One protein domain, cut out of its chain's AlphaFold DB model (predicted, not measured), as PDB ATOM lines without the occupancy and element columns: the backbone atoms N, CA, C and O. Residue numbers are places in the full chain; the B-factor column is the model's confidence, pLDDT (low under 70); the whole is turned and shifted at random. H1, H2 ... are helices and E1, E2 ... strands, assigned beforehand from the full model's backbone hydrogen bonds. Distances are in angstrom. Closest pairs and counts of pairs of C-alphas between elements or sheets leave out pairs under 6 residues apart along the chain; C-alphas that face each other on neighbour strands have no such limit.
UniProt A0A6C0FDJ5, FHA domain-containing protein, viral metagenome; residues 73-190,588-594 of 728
ATOM      1  N   LEU A  73      54.280 -34.968  51.175       93.06
ATOM      2  CA  LEU A  73      52.873 -35.213  50.834       93.06
ATOM      3  C   LEU A  73      52.748 -36.546  50.083       93.06
ATOM      4  O   LEU A  73      53.315 -36.683  49.001       93.06
ATOM      5  N   TYR A  74      52.003 -37.497  50.649       91.50
ATOM      6  CA  TYR A  74      51.675 -38.785  50.034       91.50
ATOM      7  C   TYR A  74      50.351 -38.704  49.277       91.50
ATOM      8  O   TYR A  74      49.337 -38.256  49.820       91.50
ATOM      9  N   TYR A  75      50.358 -39.172  48.034       88.69
ATOM     10  CA  TYR A  75      49.251 -39.070  47.091       88.69
ATOM     11  C   TYR A  75      49.120 -40.353  46.258       88.69
ATOM     12  O   TYR A  75      50.065 -41.123  46.113       88.69
ATOM     13  N   CYS A  76      47.933 -40.587  45.711       85.25
ATOM     14  CA  CYS A  76      47.636 -41.690  44.806       85.25
ATOM     15  C   CYS A  76      46.718 -41.193  43.676       85.25
ATOM     16  O   CYS A  76      45.847 -40.353  43.918       85.25
ATOM     17  N   LEU A  77      46.914 -41.701  42.455       82.62
ATOM     18  CA  LEU A  77      46.167 -41.319  41.252       82.62
ATOM     19  C   LEU A  77      45.302 -42.474  40.729       82.62
ATOM     20  O   LEU A  77      45.735 -43.624  40.648       82.62
ATOM     21  N   GLY A  78      44.088 -42.147  40.296       75.44
ATOM     22  CA  GLY A  78      43.110 -43.100  39.786       75.44
ATOM     23  C   GLY A  78      42.616 -44.066  40.864       75.44
ATOM     24  O   GLY A  78      42.278 -43.666  41.975       75.44
ATOM     25  N   ASN A  79      42.564 -45.351  40.505       69.75
ATOM     26  CA  ASN A  79      42.090 -46.443  41.362       69.75
ATOM     27  C   ASN A  79      43.246 -47.321  41.888       69.75
ATOM     28  O   ASN A  79      43.042 -48.508  42.136       69.75
ATOM     29  N   ASP A  80      44.464 -46.780  41.981       70.38
ATOM     30  CA  ASP A  80      45.593 -47.489  42.592       70.38
ATOM     31  C   ASP A  80      45.474 -47.464  44.138       70.38
ATOM     32  O   ASP A  80      44.812 -46.607  44.730       70.38
ATOM     33  N   GLU A  81      46.099 -48.432  44.802       75.12
ATOM     34  CA  GLU A  81      46.230 -48.518  46.264       75.12
ATOM     35  C   GLU A  81      47.652 -48.138  46.732       75.12
ATOM     36  O   GLU A  81      47.897 -47.978  47.929       75.12
ATOM     37  N   ASN A  82      48.600 -47.978  45.801       82.81
ATOM     38  CA  ASN A  82      49.975 -47.574  46.081       82.81
ATOM     39  C   ASN A  82      50.090 -46.043  46.168       82.81
ATOM     40  O   ASN A  82      49.950 -45.344  45.167       82.81
ATOM     41  N   PHE A  83      50.402 -45.525  47.357       85.12
ATOM     42  CA  PHE A  83      50.719 -44.107  47.542       85.12
ATOM     43  C   PHE A  83      52.182 -43.819  47.178       85.12
ATOM     44  O   PHE A  83      53.098 -44.430  47.732       85.12
ATOM     45  N   ASP A  84      52.383 -42.854  46.287       87.31
ATOM     46  CA  ASP A  84      53.667 -42.200  46.024       87.31
ATOM     47  C   ASP A  84      53.780 -40.913  46.869       87.31
ATOM     48  O   ASP A  84      52.832 -40.546  47.570       87.31
ATOM     49  N   TYR A  85      54.922 -40.219  46.855       90.12
ATOM     50  CA  TYR A  85      55.087 -38.962  47.592       90.12
ATOM     51  C   TYR A  85      55.933 -37.912  46.867       90.12
ATOM     52  O   TYR A  85      56.953 -38.217  46.255       90.12
ATOM     53  N   ILE A  86      55.556 -36.642  47.038       90.81
ATOM     54  CA  ILE A  86      56.411 -35.503  46.683       90.81
ATOM     55  C   ILE A  86      57.177 -35.000  47.915       90.81
ATOM     56  O   ILE A  86      56.645 -34.960  49.030       90.81
ATOM     57  N   GLU A  87      58.433 -34.594  47.713       92.31
ATOM     58  CA  GLU A  87      59.221 -33.846  48.700       92.31
ATOM     59  C   GLU A  87      59.281 -32.374  48.298       92.31
ATOM     60  O   GLU A  87      59.901 -32.011  47.298       92.31
ATOM     61  N   ILE A  88      58.667 -31.510  49.100       93.75
ATOM     62  CA  ILE A  88      58.736 -30.066  48.888       93.75
ATOM     63  C   ILE A  88      60.105 -29.571  49.395       93.75
ATOM     64  O   ILE A  88      60.569 -30.028  50.449       93.75
ATOM     65  N   PRO A  89      60.807 -28.678  48.672       93.56
ATOM     66  CA  PRO A  89      62.092 -28.157  49.121       93.56
ATOM     67  C   PRO A  89      62.007 -27.417  50.466       93.56
ATOM     68  O   PRO A  89      60.978 -26.875  50.861       93.56
ATOM     69  N   ILE A  90      63.128 -27.397  51.182       92.19
ATOM     70  CA  ILE A  90      63.244 -26.812  52.524       92.19
ATOM     71  C   ILE A  90      63.426 -25.293  52.391       92.19
ATOM     72  O   ILE A  90      64.485 -24.833  51.955       92.19
ATOM     73  N   GLY A  91      62.411 -24.515  52.775       90.75
ATOM     74  CA  GLY A  91      62.341 -23.065  52.552       90.75
ATOM     75  C   GLY A  91      61.242 -22.374  53.367       90.75
ATOM     76  O   GLY A  91      60.339 -23.031  53.879       90.75
ATOM     77  N   ASP A  92      61.329 -21.046  53.489       89.69
ATOM     78  CA  ASP A  92      60.193 -20.213  53.902       89.69
ATOM     79  C   ASP A  92      59.345 -19.872  52.668       89.69
ATOM     80  O   ASP A  92      59.876 -19.376  51.673       89.69
ATOM     81  N   TYR A  93      58.039 -20.123  52.756       90.81
ATOM     82  CA  TYR A  93      57.069 -19.919  51.676       90.81
ATOM     83  C   TYR A  93      55.892 -19.034  52.104       90.81
ATOM     84  O   TYR A  93      55.360 -19.196  53.204       90.81
ATOM     85  N   ASP A  94      55.447 -18.147  51.218       89.81
ATOM     86  CA  ASP A  94      54.079 -17.614  51.220       89.81
ATOM     87  C   ASP A  94      53.122 -18.589  50.496       89.81
ATOM     88  O   ASP A  94      53.538 -19.657  50.033       89.81
ATOM     89  N   ASP A  95      51.824 -18.277  50.454       88.19
ATOM     90  CA  ASP A  95      50.816 -19.146  49.840       88.19
ATOM     91  C   ASP A  95      51.026 -19.285  48.327       88.19
ATOM     92  O   ASP A  95      50.980 -20.399  47.807       88.19
ATOM     93  N   GLU A  96      51.339 -18.187  47.632       88.81
ATOM     94  CA  GLU A  96      51.555 -18.179  46.181       88.81
ATOM     95  C   GLU A  96      52.797 -18.992  45.781       88.81
ATOM     96  O   GLU A  96      52.730 -19.818  44.866       88.81
ATOM     97  N   ARG A  97      53.920 -18.840  46.496       91.50
ATOM     98  CA  ARG A  97      55.153 -19.589  46.218       91.50
ATOM     99  C   ARG A  97      55.056 -21.055  46.640       91.50
ATOM    100  O   ARG A  97      55.669 -21.898  45.981       91.50
ATOM    101  N   LEU A  98      54.302 -21.386  47.695       92.25
ATOM    102  CA  LEU A  98      54.027 -22.786  48.041       92.25
ATOM    103  C   LEU A  98      53.160 -23.452  46.964       92.25
ATOM    104  O   LEU A  98      53.484 -24.554  46.524       92.25
ATOM    105  N   ILE A  99      52.114 -22.761  46.496       90.81
ATOM    106  CA  ILE A  99      51.265 -23.192  45.378       90.81
ATOM    107  C   ILE A  99      52.106 -23.446  44.121       90.81
ATOM    108  O   ILE A  99      51.991 -24.509  43.514       90.81
ATOM    109  N   GLU A 100      52.985 -22.513  43.742       90.38
ATOM    110  CA  GLU A 100      53.854 -22.658  42.567       90.38
ATOM    111  C   GLU A 100      54.753 -23.901  42.667       90.38
ATOM    112  O   GLU A 100      54.834 -24.687  41.723       90.38
ATOM    113  N   VAL A 101      55.404 -24.103  43.815       91.38
ATOM    114  CA  VAL A 101      56.364 -25.197  44.011       91.38
ATOM    115  C   VAL A 101      55.678 -26.559  44.119       91.38
ATOM    116  O   VAL A 101      56.180 -27.518  43.541       91.38
ATOM    117  N   ILE A 102      54.511 -26.655  44.764       90.56
ATOM    118  CA  ILE A 102      53.713 -27.892  44.783       90.56
ATOM    119  C   ILE A 102      53.207 -28.231  43.375       90.56
ATOM    120  O   ILE A 102      53.332 -29.375  42.946       90.56
ATOM    121  N   ASN A 103      52.704 -27.245  42.625       88.06
ATOM    122  CA  ASN A 103      52.293 -27.451  41.234       88.06
ATOM    123  C   ASN A 103      53.467 -27.927  40.361       88.06
ATOM    124  O   ASN A 103      53.297 -28.852  39.573       88.06
ATOM    125  N   GLN A 104      54.667 -27.358  40.536       85.38
ATOM    126  CA  GLN A 104      55.891 -27.817  39.863       85.38
ATOM    127  C   GLN A 104      56.272 -29.257  40.249       85.38
ATOM    128  O   GLN A 104      56.698 -30.019  39.383       85.38
ATOM    129  N   SER A 105      56.077 -29.664  41.509       85.19
ATOM    130  CA  SER A 105      56.334 -31.039  41.968       85.19
ATOM    131  C   SER A 105      55.405 -32.096  41.355       85.19
ATOM    132  O   SER A 105      55.776 -33.266  41.335       85.19
ATOM    133  N   PHE A 106      54.235 -31.710  40.833       79.06
ATOM    134  CA  PHE A 106      53.280 -32.614  40.177       79.06
ATOM    135  C   PHE A 106      53.377 -32.635  38.636       79.06
ATOM    136  O   PHE A 106      52.555 -33.276  37.989       79.06
ATOM    137  N   VAL A 107      54.350 -31.955  38.011       63.03
ATOM    138  CA  VAL A 107      54.434 -31.870  36.533       63.03
ATOM    139  C   VAL A 107      54.803 -33.205  35.867       63.03
ATOM    140  O   VAL A 107      54.306 -33.495  34.781       63.03
ATOM    141  N   ASP A 108      55.634 -34.029  36.511       52.56
ATOM    142  CA  ASP A 108      56.213 -35.242  35.905       52.56
ATOM    143  C   ASP A 108      55.417 -36.543  36.185       52.56
ATOM    144  O   ASP A 108      55.846 -37.632  35.787       52.56
ATOM    145  N   THR A 109      54.251 -36.473  36.851       54.59
ATOM    146  CA  THR A 109      53.466 -37.645  37.303       54.59
ATOM    147  C   THR A 109      52.744 -38.371  36.160       54.59
ATOM    148  O   THR A 109      51.525 -38.330  36.013       54.59
ATOM    149  N   THR A 110      53.518 -39.070  35.328       48.53
ATOM    150  CA  THR A 110      53.063 -39.726  34.092       48.53
ATOM    151  C   THR A 110      52.144 -40.924  34.377       48.53
ATOM    152  O   THR A 110      52.597 -42.065  34.490       48.53
ATOM    153  N   TYR A 111      50.831 -40.691  34.448       53.09
ATOM    154  CA  TYR A 111      49.846 -41.754  34.656       53.09
ATOM    155  C   TYR A 111      49.834 -42.753  33.481       53.09
ATOM    156  O   TYR A 111      49.534 -42.411  32.338       53.09
ATOM    157  N   ASN A 112      50.159 -44.018  33.768       50.12
ATOM    158  CA  ASN A 112      49.987 -45.180  32.881       50.12
ATOM    159  C   ASN A 112      50.551 -45.081  31.441       50.12
ATOM    160  O   ASN A 112      50.151 -45.853  30.572       50.12
ATOM    161  N   ASN A 113      51.541 -44.216  31.190       48.16
ATOM    162  CA  ASN A 113      52.173 -44.009  29.874       48.16
ATOM    163  C   ASN A 113      51.209 -43.550  28.751       48.16
ATOM    164  O   ASN A 113      51.521 -43.747  27.575       48.16
ATOM    165  N   THR A 114      50.054 -42.949  29.065       47.41
ATOM    166  CA  THR A 114      49.078 -42.524  28.035       47.41
ATOM    167  C   THR A 114      49.515 -41.291  27.239       47.41
ATOM    168  O   THR A 114      49.005 -41.065  26.145       47.41
ATOM    169  N   GLY A 115      50.471 -40.513  27.757       45.88
ATOM    170  CA  GLY A 115      50.941 -39.262  27.148       45.88
ATOM    171  C   GLY A 115      50.095 -38.033  27.499       45.88
ATOM    172  O   GLY A 115      50.363 -36.950  26.986       45.88
ATOM    173  N   GLU A 116      49.099 -38.184  28.374       49.44
ATOM    174  CA  GLU A 116      48.309 -37.080  28.923       49.44
ATOM    175  C   GLU A 116      48.950 -36.560  30.220       49.44
ATOM    176  O   GLU A 116      49.318 -37.341  31.100       49.44
ATOM    177  N   ASN A 117      49.063 -35.236  30.358       54.53
ATOM    178  CA  ASN A 117      49.673 -34.586  31.525       54.53
ATOM    179  C   ASN A 117      48.713 -34.569  32.729       54.53
ATOM    180  O   ASN A 117      48.128 -33.537  33.069       54.53
ATOM    181  N   VAL A 118      48.554 -35.721  33.381       60.09
ATOM    182  CA  VAL A 118      47.855 -35.848  34.666       60.09
ATOM    183  C   VAL A 118      48.727 -35.246  35.767       60.09
ATOM    184  O   VAL A 118      49.754 -35.810  36.137       60.09
ATOM    185  N   SER A 119      48.306 -34.099  36.294       69.75
ATOM    186  CA  SER A 119      48.962 -33.390  37.397       69.75
ATOM    187  C   SER A 119      47.903 -32.922  38.394       69.75
ATOM    188  O   SER A 119      46.905 -32.313  38.001       69.75
ATOM    189  N   ILE A 120      48.112 -33.203  39.684       83.69
ATOM    190  CA  ILE A 120      47.294 -32.605  40.745       83.69
ATOM    191  C   ILE A 120      47.680 -31.128  40.829       83.69
ATOM    192  O   ILE A 120      48.858 -30.798  40.954       83.69
ATOM    193  N   LYS A 121      46.692 -30.236  40.773       85.38
ATOM    194  CA  LYS A 121      46.899 -28.788  40.864       85.38
ATOM    195  C   LYS A 121      46.367 -28.244  42.178       85.38
ATOM    196  O   LYS A 121      45.212 -28.496  42.517       85.38
ATOM    197  N   ILE A 122      47.182 -27.470  42.884       89.88
ATOM    198  CA  ILE A 122      46.794 -26.711  44.077       89.88
ATOM    199  C   ILE A 122      46.473 -25.254  43.705       89.88
ATOM    200  O   ILE A 122      47.165 -24.639  42.890       89.88
ATOM    201  N   SER A 123      45.439 -24.694  44.330       87.44
ATOM    202  CA  SER A 123      45.104 -23.267  44.339       87.44
ATOM    203  C   SER A 123      44.671 -22.828  45.743       87.44
ATOM    204  O   SER A 123      44.386 -23.654  46.611       87.44
ATOM    205  N   ASN A 124      44.545 -21.520  45.965       86.44
ATOM    206  CA  ASN A 124      43.722 -21.013  47.065       86.44
ATOM    207  C   ASN A 124      42.231 -21.290  46.788       86.44
ATOM    208  O   ASN A 124      41.833 -21.459  45.630       86.44
ATOM    209  N   LEU A 125      41.412 -21.355  47.844       80.44
ATOM    210  CA  LEU A 125      39.959 -21.531  47.730       80.44
ATOM    211  C   LEU A 125      39.216 -20.220  47.412       80.44
ATOM    212  O   LEU A 125      38.284 -20.244  46.613       80.44
ATOM    213  N   SER A 126      39.633 -19.094  48.008       77.00
ATOM    214  CA  SER A 126      39.176 -17.744  47.632       77.00
ATOM    215  C   SER A 126      40.280 -17.018  46.866       77.00
ATOM    216  O   SER A 126      41.460 -17.119  47.211       77.00
ATOM    217  N   GLU A 127      39.896 -16.279  45.829       72.44
ATOM    218  CA  GLU A 127      40.806 -15.423  45.062       72.44
ATOM    219  C   GLU A 127      41.139 -14.130  45.830       72.44
ATOM    220  O   GLU A 127      42.247 -13.601  45.695       72.44
ATOM    221  N   ASN A 128      40.217 -13.663  46.688       71.56
ATOM    222  CA  ASN A 128      40.370 -12.470  47.522       71.56
ATOM    223  C   ASN A 128      41.521 -12.653  48.537       71.56
ATOM    224  O   ASN A 128      41.392 -13.487  49.437       71.56
ATOM    225  N   PRO A 129      42.611 -11.857  48.470       68.94
ATOM    226  CA  PRO A 129      43.747 -11.979  49.385       68.94
ATOM    227  C   PRO A 129      43.403 -11.881  50.877       68.94
ATOM    228  O   PRO A 129      44.117 -12.457  51.690       68.94
ATOM    229  N   GLU A 130      42.315 -11.195  51.250       67.00
ATOM    230  CA  GLU A 130      41.887 -11.064  52.654       67.00
ATOM    231  C   GLU A 130      41.174 -12.319  53.205       67.00
ATOM    232  O   GLU A 130      41.003 -12.451  54.416       67.00
ATOM    233  N   GLU A 131      40.785 -13.259  52.336       70.44
ATOM    234  CA  GLU A 131      40.064 -14.496  52.679       70.44
ATOM    235  C   GLU A 131      40.898 -15.771  52.464       70.44
ATOM    236  O   GLU A 131      40.492 -16.863  52.880       70.44
ATOM    237  N   ARG A 132      42.070 -15.653  51.824       76.69
ATOM    238  CA  ARG A 132      42.991 -16.772  51.583       76.69
ATOM    239  C   ARG A 132      43.412 -17.409  52.903       76.69
ATOM    240  O   ARG A 132      44.058 -16.796  53.750       76.69
ATOM    241  N   SER A 133      42.970 -18.646  53.086       81.38
ATOM    242  CA  SER A 133      43.093 -19.363  54.358       81.38
ATOM    243  C   SER A 133      43.013 -20.886  54.210       81.38
ATOM    244  O   SER A 133      43.537 -21.601  55.063       81.38
ATOM    245  N   THR A 134      42.439 -21.384  53.110       85.88
ATOM    246  CA  THR A 134      42.273 -22.812  52.797       85.88
ATOM    247  C   THR A 134      42.739 -23.090  51.367       85.88
ATOM    248  O   THR A 134      42.430 -22.321  50.452       85.88
ATOM    249  N   PHE A 135      43.451 -24.202  51.161       90.00
ATOM    250  CA  PHE A 135      43.840 -24.675  49.830       90.00
ATOM    251  C   PHE A 135      42.774 -25.587  49.205       90.00
ATOM    252  O   PHE A 135      42.085 -26.338  49.899       90.00
ATOM    253  N   LYS A 136      42.687 -25.548  47.874       86.62
ATOM    254  CA  LYS A 136      41.900 -26.455  47.036       86.62
ATOM    255  C   LYS A 136      42.842 -27.213  46.103       86.62
ATOM    256  O   LYS A 136      43.656 -26.604  45.416       86.62
ATOM    257  N   PHE A 137      42.711 -28.530  46.060       87.69
ATOM    258  CA  PHE A 137      43.405 -29.415  45.130       87.69
ATOM    259  C   PHE A 137      42.418 -29.883  44.065       87.69
ATOM    260  O   PHE A 137      41.265 -30.161  44.380       87.69
ATOM    261  N   THR A 138      42.857 -29.979  42.816       81.88
ATOM    262  CA  THR A 138      42.031 -30.379  41.669       81.88
ATOM    263  C   THR A 138      42.805 -31.318  40.749       81.88
ATOM    264  O   THR A 138      44.023 -31.188  40.612       81.88
ATOM    265  N   CYS A 139      42.118 -32.268  40.119       77.94
ATOM    266  CA  CYS A 139      42.709 -33.201  39.161       77.94
ATOM    267  C   CYS A 139      41.679 -33.613  38.092       77.94
ATOM    268  O   CYS A 139      40.469 -33.533  38.305       77.94
ATOM    269  N   ASN A 140      42.157 -34.069  36.934       73.19
ATOM    270  CA  ASN A 140      41.324 -34.644  35.872       73.19
ATOM    271  C   ASN A 140      41.036 -36.147  36.065       73.19
ATOM    272  O   ASN A 140      40.183 -36.693  35.369       73.19
ATOM    273  N   LEU A 141      41.713 -36.802  37.014       75.25
ATOM    274  CA  LEU A 141      41.459 -38.177  37.455       75.25
ATOM    275  C   LEU A 141      41.069 -38.211  38.944       75.25
ATOM    276  O   LEU A 141      41.438 -37.286  39.673       75.25
ATOM    277  N   PRO A 142      40.397 -39.282  39.421       77.44
ATOM    278  CA  PRO A 142      40.249 -39.535  40.851       77.44
ATOM    279  C   PRO A 142      41.610 -39.494  41.544       77.44
ATOM    280  O   PRO A 142      42.616 -39.903  40.959       77.44
ATOM    281  N   PHE A 143      41.662 -39.017  42.783       82.81
ATOM    282  CA  PHE A 143      42.898 -39.020  43.560       82.81
ATOM    283  C   PHE A 143      42.624 -39.153  45.056       82.81
ATOM    284  O   PHE A 143      41.524 -38.874  45.546       82.81
ATOM    285  N   LYS A 144      43.644 -39.625  45.775       86.56
ATOM    286  CA  LYS A 144      43.628 -39.806  47.228       86.56
ATOM    287  C   LYS A 144      44.882 -39.192  47.848       86.56
ATOM    288  O   LYS A 144      45.961 -39.300  47.269       86.56
ATOM    289  N   PHE A 145      44.765 -38.617  49.040       88.62
ATOM    290  CA  PHE A 145      45.901 -38.235  49.886       88.62
ATOM    291  C   PHE A 145      45.916 -39.061  51.171       88.62
ATOM    292  O   PHE A 145      44.875 -39.209  51.806       88.62
ATOM    293  N   ASP A 146      47.093 -39.527  51.595       88.25
ATOM    294  CA  ASP A 146      47.289 -40.142  52.914       88.25
ATOM    295  C   ASP A 146      47.945 -39.131  53.864       88.25
ATOM    296  O   ASP A 146      49.160 -38.907  53.841       88.25
ATOM    297  N   MET A 147      47.138 -38.519  54.731       89.31
ATOM    298  CA  MET A 147      47.597 -37.553  55.734       89.31
ATOM    299  C   MET A 147      47.987 -38.202  57.076       89.31
ATOM    300  O   MET A 147      48.361 -37.492  58.005       89.31
ATOM    301  N   LEU A 148      47.966 -39.539  57.184       86.94
ATOM    302  CA  LEU A 148      48.640 -40.274  58.263       86.94
ATOM    303  C   LEU A 148      50.135 -40.449  57.960       86.94
ATOM    304  O   LEU A 148      50.953 -40.447  58.882       86.94
ATOM    305  N   GLN A 149      50.492 -40.603  56.680       88.50
ATOM    306  CA  GLN A 149      51.881 -40.708  56.213       88.50
ATOM    307  C   GLN A 149      52.492 -39.350  55.818       88.50
ATOM    308  O   GLN A 149      53.704 -39.159  55.961       88.50
ATOM    309  N   SER A 150      51.682 -38.386  55.363       92.06
ATOM    310  CA  SER A 150      52.148 -37.034  55.009       92.06
ATOM    311  C   SER A 150      52.591 -36.227  56.226       92.06
ATOM    312  O   SER A 150      51.804 -35.949  57.127       92.06
ATOM    313  N   THR A 151      53.836 -35.748  56.219       92.38
ATOM    314  CA  THR A 151      54.358 -34.890  57.295       92.38
ATOM    315  C   THR A 151      53.943 -33.425  57.145       92.38
ATOM    316  O   THR A 151      53.981 -32.677  58.120       92.38
ATOM    317  N   ILE A 152      53.506 -33.008  55.950       92.38
ATOM    318  CA  ILE A 152      53.066 -31.630  55.669       92.38
ATOM    319  C   ILE A 152      51.583 -31.360  55.999       92.38
ATOM    320  O   ILE A 152      51.132 -30.222  55.874       92.38
ATOM    321  N   ALA A 153      50.814 -32.363  56.447       90.75
ATOM    322  CA  ALA A 153      49.359 -32.267  56.646       90.75
ATOM    323  C   ALA A 153      48.920 -30.995  57.404       90.75
ATOM    324  O   ALA A 153      48.031 -30.274  56.951       90.75
ATOM    325  N   GLN A 154      49.613 -30.649  58.498       88.31
ATOM    326  CA  GLN A 154      49.328 -29.447  59.292       88.31
ATOM    327  C   GLN A 154      49.618 -28.121  58.570       88.31
ATOM    328  O   GLN A 154      48.961 -27.120  58.851       88.31
ATOM    329  N   VAL A 155      50.576 -28.078  57.640       91.12
ATOM    330  CA  VAL A 155      50.866 -26.852  56.880       91.12
ATOM    331  C   VAL A 155      49.803 -26.621  55.810       91.12
ATOM    332  O   VAL A 155      49.402 -25.478  55.619       91.12
ATOM    333  N   LEU A 156      49.315 -27.685  55.164       91.56
ATOM    334  CA  LEU A 156      48.303 -27.614  54.100       91.56
ATOM    335  C   LEU A 156      46.848 -27.538  54.601       91.56
ATOM    336  O   LEU A 156      45.951 -27.354  53.785       91.56
ATOM    337  N   GLY A 157      46.605 -27.664  55.911       88.69
ATOM    338  CA  GLY A 157      45.266 -27.565  56.516       88.69
ATOM    339  C   GLY A 157      44.553 -28.900  56.785       88.69
ATOM    340  O   GLY A 157      43.409 -28.905  57.229       88.69
ATOM    341  N   PHE A 158      45.221 -30.039  56.592       88.50
ATOM    342  CA  PHE A 158      44.684 -31.390  56.826       88.50
ATOM    343  C   PHE A 158      44.958 -31.939  58.247       88.50
ATOM    344  O   PHE A 158      44.887 -33.143  58.478       88.50
ATOM    345  N   ASP A 159      45.263 -31.069  59.220       83.69
ATOM    346  CA  ASP A 159      45.447 -31.438  60.644       83.69
ATOM    347  C   ASP A 159      44.126 -31.825  61.340       83.69
ATOM    348  O   ASP A 159      44.126 -32.374  62.443       83.69
ATOM    349  N   MET A 160      42.986 -31.497  60.722       78.56
ATOM    350  CA  MET A 160      41.657 -31.819  61.235       78.56
ATOM    351  C   MET A 160      41.072 -33.038  60.515       78.56
ATOM    352  O   MET A 160      41.175 -33.119  59.290       78.56
ATOM    353  N   PRO A 161      40.407 -33.955  61.239       73.56
ATOM    354  CA  PRO A 161      39.612 -34.994  60.606       73.56
ATOM    355  C   PRO A 161      38.421 -34.374  59.866       73.56
ATOM    356  O   PRO A 161      37.830 -33.402  60.350       73.56
ATOM    357  N   VAL A 162      38.028 -34.994  58.752       72.94
ATOM    358  CA  VAL A 162      36.774 -34.693  58.040       72.94
ATOM    359  C   VAL A 162      35.594 -34.663  59.025       72.94
ATOM    360  O   VAL A 162      35.487 -35.546  59.884       72.94
ATOM    361  N   GLN A 163      34.714 -33.661  58.932       71.19
ATOM    362  CA  GLN A 163      33.482 -33.618  59.722       71.19
ATOM    363  C   GLN A 163      32.350 -34.352  58.997       71.19
ATOM    364  O   GLN A 163      32.280 -34.374  57.773       71.19
ATOM    365  N   ASN A 164      31.400 -34.909  59.754       66.25
ATOM    366  CA  ASN A 164      30.261 -35.636  59.176       66.25
ATOM    367  C   ASN A 164      29.383 -34.771  58.245       66.25
ATOM    368  O   ASN A 164      28.667 -35.334  57.426       66.25
ATOM    369  N   SER A 165      29.419 -33.438  58.385       64.56
ATOM    370  CA  SER A 165      28.813 -32.481  57.446       64.56
ATOM    371  C   SER A 165      29.427 -32.590  56.055       64.56
ATOM    372  O   SER A 165      28.719 -32.695  55.063       64.56
ATOM    373  N   ASP A 166      30.750 -32.640  56.003       64.38
ATOM    374  CA  ASP A 166      31.526 -32.509  54.778       64.38
ATOM    375  C   ASP A 166      31.464 -33.811  53.956       64.38
ATOM    376  O   ASP A 166      31.515 -33.781  52.730       64.38
ATOM    377  N   ILE A 167      31.280 -34.953  54.636       62.69
ATOM    378  CA  ILE A 167      30.933 -36.242  54.010       62.69
ATOM    379  C   ILE A 167      29.511 -36.191  53.425       62.69
ATOM    380  O   ILE A 167      29.267 -36.743  52.360       62.69
ATOM    381  N   SER A 168      28.558 -35.524  54.095       56.69
ATOM    382  CA  SER A 168      27.181 -35.391  53.583       56.69
ATOM    383  C   SER A 168      27.006 -34.349  52.472       56.69
ATOM    384  O   SER A 168      25.964 -34.359  51.821       56.69
ATOM    385  N   ASP A 169      28.015 -33.505  52.246       58.69
ATOM    386  CA  ASP A 169      28.099 -32.551  51.133       58.69
ATOM    387  C   ASP A 169      28.947 -33.110  49.954       58.69
ATOM    388  O   ASP A 169      29.396 -32.350  49.098       58.69
ATOM    389  N   ASP A 170      29.205 -34.431  49.929       60.00
ATOM    390  CA  ASP A 170      30.001 -35.173  48.925       60.00
ATOM    391  C   ASP A 170      31.448 -34.651  48.699       60.00
ATOM    392  O   ASP A 170      32.120 -35.025  47.735       60.00
ATOM    393  N   LEU A 171      31.989 -33.836  49.617       61.38
ATOM    394  CA  LEU A 171      33.337 -33.250  49.504       61.38
ATOM    395  C   LEU A 171      34.468 -34.275  49.696       61.38
ATOM    396  O   LEU A 171      35.592 -34.041  49.246       61.38
ATOM    397  N   TYR A 172      34.182 -35.393  50.372       69.38
ATOM    398  CA  TYR A 172      35.128 -36.475  50.648       69.38
ATOM    399  C   TYR A 172      34.417 -37.837  50.636       69.38
ATOM    400  O   TYR A 172      33.329 -37.973  51.194       69.38
ATOM    401  N   GLY A 173      35.040 -38.859  50.044       62.09
ATOM    402  CA  GLY A 173      34.471 -40.211  49.961       62.09
ATOM    403  C   GLY A 173      34.433 -40.980  51.293       62.09
ATOM    404  O   GLY A 173      35.277 -40.781  52.164       62.09
ATOM    405  N   ASP A 174      33.490 -41.924  51.401       55.19
ATOM    406  CA  ASP A 174      33.148 -42.754  52.583       55.19
ATOM    407  C   ASP A 174      34.231 -43.794  52.995       55.19
ATOM    408  O   ASP A 174      33.963 -44.759  53.715       55.19
ATOM    409  N   ASP A 175      35.483 -43.622  52.551       55.84
ATOM    410  CA  ASP A 175      36.629 -44.434  52.983       55.84
ATOM    411  C   ASP A 175      36.982 -44.072  54.439       55.84
ATOM    412  O   ASP A 175      37.682 -43.100  54.712       55.84
ATOM    413  N   SER A 176      36.493 -44.882  55.384       45.75
ATOM    414  CA  SER A 176      36.348 -44.616  56.830       45.75
ATOM    415  C   SER A 176      37.613 -44.329  57.678       45.75
ATOM    416  O   SER A 176      37.590 -44.518  58.896       45.75
ATOM    417  N   ASN A 177      38.729 -43.907  57.082       58.47
ATOM    418  CA  ASN A 177      39.902 -43.374  57.773       58.47
ATOM    419  C   ASN A 177      39.904 -41.843  57.653       58.47
ATOM    420  O   ASN A 177      40.261 -41.323  56.603       58.47
ATOM    421  N   ASN A 178      39.615 -41.115  58.740       63.84
ATOM    422  CA  ASN A 178      39.438 -39.646  58.786       63.84
ATOM    423  C   ASN A 178      40.595 -38.761  58.246       63.84
ATOM    424  O   ASN A 178      40.486 -37.537  58.299       63.84
ATOM    425  N   PHE A 179      41.702 -39.360  57.805       69.81
ATOM    426  CA  PHE A 179      42.898 -38.709  57.262       69.81
ATOM    427  C   PHE A 179      43.318 -39.262  55.884       69.81
ATOM    428  O   PHE A 179      44.348 -38.849  55.354       69.81
ATOM    429  N   ILE A 180      42.551 -40.189  55.292       77.06
ATOM    430  CA  ILE A 180      42.694 -40.557  53.880       77.06
ATOM    431  C   ILE A 180      41.635 -39.770  53.113       77.06
ATOM    432  O   ILE A 180      40.463 -40.133  53.086       77.06
ATOM    433  N   PHE A 181      42.047 -38.653  52.525       74.12
ATOM    434  CA  PHE A 181      41.144 -37.763  51.805       74.12
ATOM    435  C   PHE A 181      40.987 -38.292  50.384       74.12
ATOM    436  O   PHE A 181      41.979 -38.421  49.667       74.12
ATOM    437  N   THR A 182      39.763 -38.631  49.987       70.75
ATOM    438  CA  THR A 182      39.471 -39.240  48.683       70.75
ATOM    439  C   THR A 182      38.403 -38.436  47.957       70.75
ATOM    440  O   THR A 182      37.425 -38.021  48.577       70.75
ATOM    441  N   ASN A 183      38.563 -38.242  46.647       69.19
ATOM    442  CA  ASN A 183      37.451 -37.863  45.780       69.19
ATOM    443  C   ASN A 183      37.262 -38.948  44.710       69.19
ATOM    444  O   ASN A 183      38.177 -39.249  43.937       69.19
ATOM    445  N   THR A 184      36.074 -39.555  44.711       56.81
ATOM    446  CA  THR A 184      35.694 -40.680  43.843       56.81
ATOM    447  C   THR A 184      34.330 -40.502  43.165       56.81
ATOM    448  O   THR A 184      33.920 -41.396  42.428       56.81
ATOM    449  N   ASN A 185      33.630 -39.384  43.398       54.97
ATOM    450  CA  ASN A 185      32.337 -39.059  42.787       54.97
ATOM    451  C   ASN A 185      32.402 -37.660  42.149       54.97
ATOM    452  O   ASN A 185      32.859 -36.724  42.788       54.97
ATOM    453  N   ASN A 186      32.105 -37.494  40.858       47.84
ATOM    454  CA  ASN A 186      30.852 -37.824  40.143       47.84
ATOM    455  C   ASN A 186      29.705 -36.830  40.396       47.84
ATOM    456  O   ASN A 186      28.549 -37.243  40.470       47.84
ATOM    457  N   ASP A 187      30.001 -35.531  40.420       42.28
ATOM    458  CA  ASP A 187      29.063 -34.611  39.775       42.28
ATOM    459  C   ASP A 187      29.264 -34.722  38.253       42.28
ATOM    460  O   ASP A 187      30.400 -34.828  37.765       42.28
ATOM    461  N   GLU A 188      28.179 -34.773  37.481       39.53
ATOM    462  CA  GLU A 188      28.305 -34.775  36.024       39.53
ATOM    463  C   GLU A 188      28.877 -33.423  35.598       39.53
ATOM    464  O   GLU A 188      28.305 -32.387  35.928       39.53
ATOM    465  N   SER A 189      29.977 -33.433  34.827       38.12
ATOM    466  CA  SER A 189      30.496 -32.251  34.119       38.12
ATOM    467  C   SER A 189      29.329 -31.379  33.666       38.12
ATOM    468  O   SER A 189      28.589 -31.818  32.778       38.12
ATOM    469  N   THR A 190      29.196 -30.179  34.238       33.28
ATOM    470  CA  THR A 190      28.044 -29.284  34.071       33.28
ATOM    471  C   THR A 190      27.898 -28.892  32.610       33.28
ATOM    472  O   THR A 190      28.440 -27.907  32.108       33.28
ATOM    473  N   PRO A 588      37.526 -29.322  36.584       49.62
ATOM    474  CA  PRO A 588      38.233 -30.550  36.940       49.62
ATOM    475  C   PRO A 588      37.346 -31.425  37.836       49.62
ATOM    476  O   PRO A 588      37.037 -31.046  38.963       49.62
ATOM    477  N   LEU A 589      36.945 -32.594  37.321       60.31
ATOM    478  CA  LEU A 589      35.890 -33.443  37.900       60.31
ATOM    479  C   LEU A 589      36.172 -33.952  39.321       60.31
ATOM    480  O   LEU A 589      35.256 -34.433  39.982       60.31
ATOM    481  N   TYR A 590      37.419 -33.866  39.783       74.38
ATOM    482  CA  TYR A 590      37.837 -34.324  41.100       74.38
ATOM    483  C   TYR A 590      38.525 -33.174  41.832       74.38
ATOM    484  O   TYR A 590      39.506 -32.605  41.343       74.38
ATOM    485  N   GLN A 591      38.028 -32.852  43.025       80.19
ATOM    486  CA  GLN A 591      38.599 -31.825  43.895       80.19
ATOM    487  C   GLN A 591      38.654 -32.281  45.355       80.19
ATOM    488  O   GLN A 591      37.770 -32.993  45.824       80.19
ATOM    489  N   ILE A 592      39.684 -31.846  46.077       83.50
ATOM    490  CA  ILE A 592      39.821 -32.027  47.525       83.50
ATOM    491  C   ILE A 592      40.132 -30.656  48.120       83.50
ATOM    492  O   ILE A 592      41.161 -30.054  47.814       83.50
ATOM    493  N   ILE A 593      39.242 -30.149  48.964       83.81
ATOM    494  CA  ILE A 593      39.478 -28.939  49.762       83.81
ATOM    495  C   ILE A 593      40.180 -29.369  51.063       83.81
ATOM    496  O   ILE A 593      40.005 -30.499  51.512       83.81
ATOM    497  N   ALA A 594      41.013 -28.517  51.663       86.44
ATOM    498  CA  ALA A 594      41.545 -28.799  52.997       86.44
ATOM    499  C   ALA A 594      40.465 -28.560  54.082       86.44
ATOM    500  O   ALA A 594      39.801 -27.522  54.053       86.44
TER     501      ALA A 594
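Overview. This is residues 73 to 190 and 588 to 594 of the 728 residues of the protein "FHA domain-containing protein" of viral metagenome (UniProt A0A6C0FDJ5). Two small antiparallel sheets form an open V: a four-stranded wall, E2 E1 E5 E6, and a three-stranded one, E3 E4 E7, come together near E6 and E7 and spread apart toward E2 and E3, where H1 closes much of the mouth. The short H2 sits over one end of the gap between the sheets, H3 lies well out beyond the side of E6 and E7, and the loop of residues 106 to 120 swings outward to 22 A from the mean of the C-alphas. The printed part has 125 residues with three named helices and seven named strands, in the order E1 E2 H1 E3 E4 E5 H2 H3 E6 E7; the class is mixed, helices and strands, with just 50 residues in named elements, under half. The whole is compact, with a radius of gyration of the C-alphas of 14.2 A, and rounded, spanning 38 by 35 by 32 A.

Along the chain. E1, residues 73 to 77, begins at C-alpha 73 (52.873, -35.213, 50.834) and is 13.2 A long. E2 is residues 84 to 87, 10.4 A. H1, residues 95 to 105, is the longest helix, 15.3 A from C-alpha 95 (50.816, -19.146, 49.840) to C-alpha 105. E3 is residues 121 to 124, 10.4 A, and E4 is residues 135 to 139, 13.7 A. E5, residues 143 to 146, is 10.4 A long. H2, residues 153 to 156, measures 5.4 A, and H3, residues 164 to 168, 6.4 A. E6 is residues 180 to 183, 10.0 A. E7, residues 590 to 593, is 10.3 A long and ends at C-alpha 593 (39.478, -28.939, 49.762).

Arrangement. In the larger sheet E1 and E2 form a hairpin, with N 75 and O 84 2.9 A apart. E1 and E5 are antiparallel at 149 degrees, with N 76 within hydrogen-bond range of O 144 at 2.8 A. E5 and the edge strand E6 are antiparallel at 170 degrees, with N 145 and O 181 2.9 A apart. From edge to edge of this sheet the strands' lines turn by 74 degrees. In the other sheet E3 and E4 form a hairpin, with N 123 and O 136 2.8 A apart, and E4 and E7 are antiparallel at 168 degrees, with N 137 and O 592 2.8 A apart. Between the sheets, the closest C-alphas of E6 and E7 are those of Asn 183 and Tyr 590, 5.9 A apart, while E1 and E3 are apart. E4 and E5 meet only through their link. H1 is on the sheet E3 E4 E7 at a height over the sheet of 7.5 A. It lies over E3 and runs along the strands, at 4 degrees to E3 on the local plane, which is fitted to 6 C-alphas, only just enough. The closest C-alphas of H1 and E3 are those of Asn 103 and Lys 121, 5.6 A apart. H1 only grazes the larger sheet, with residues 102 to 105. H2 also only grazes that sheet, and only just, with 5 pairs of C-alphas within 10 A. H3 is on neither sheet, and it is apart from H1 and H2. In H1 and H3 every O i to N i+4 pair is within hydrogen-bond range; H2 is too short for such a pair, and its 1 pair of O i and N i+3 is within range.

Size, cuts and confidence. The two C-alphas farthest apart are those of Asn 113 and Glu 130, 41.4 A. Residues 191 to 587 are not printed, and C-alphas 190 and 588 are 10.7 A apart across this cut, which falls in the link from E6 to E7. The links H1 to E3 and H3 to E6 are long. The mean pLDDT of the printed part is 75.2; 42 residues are under 70, among them residues 107 to 119, 164 to 179 and 183 to 190.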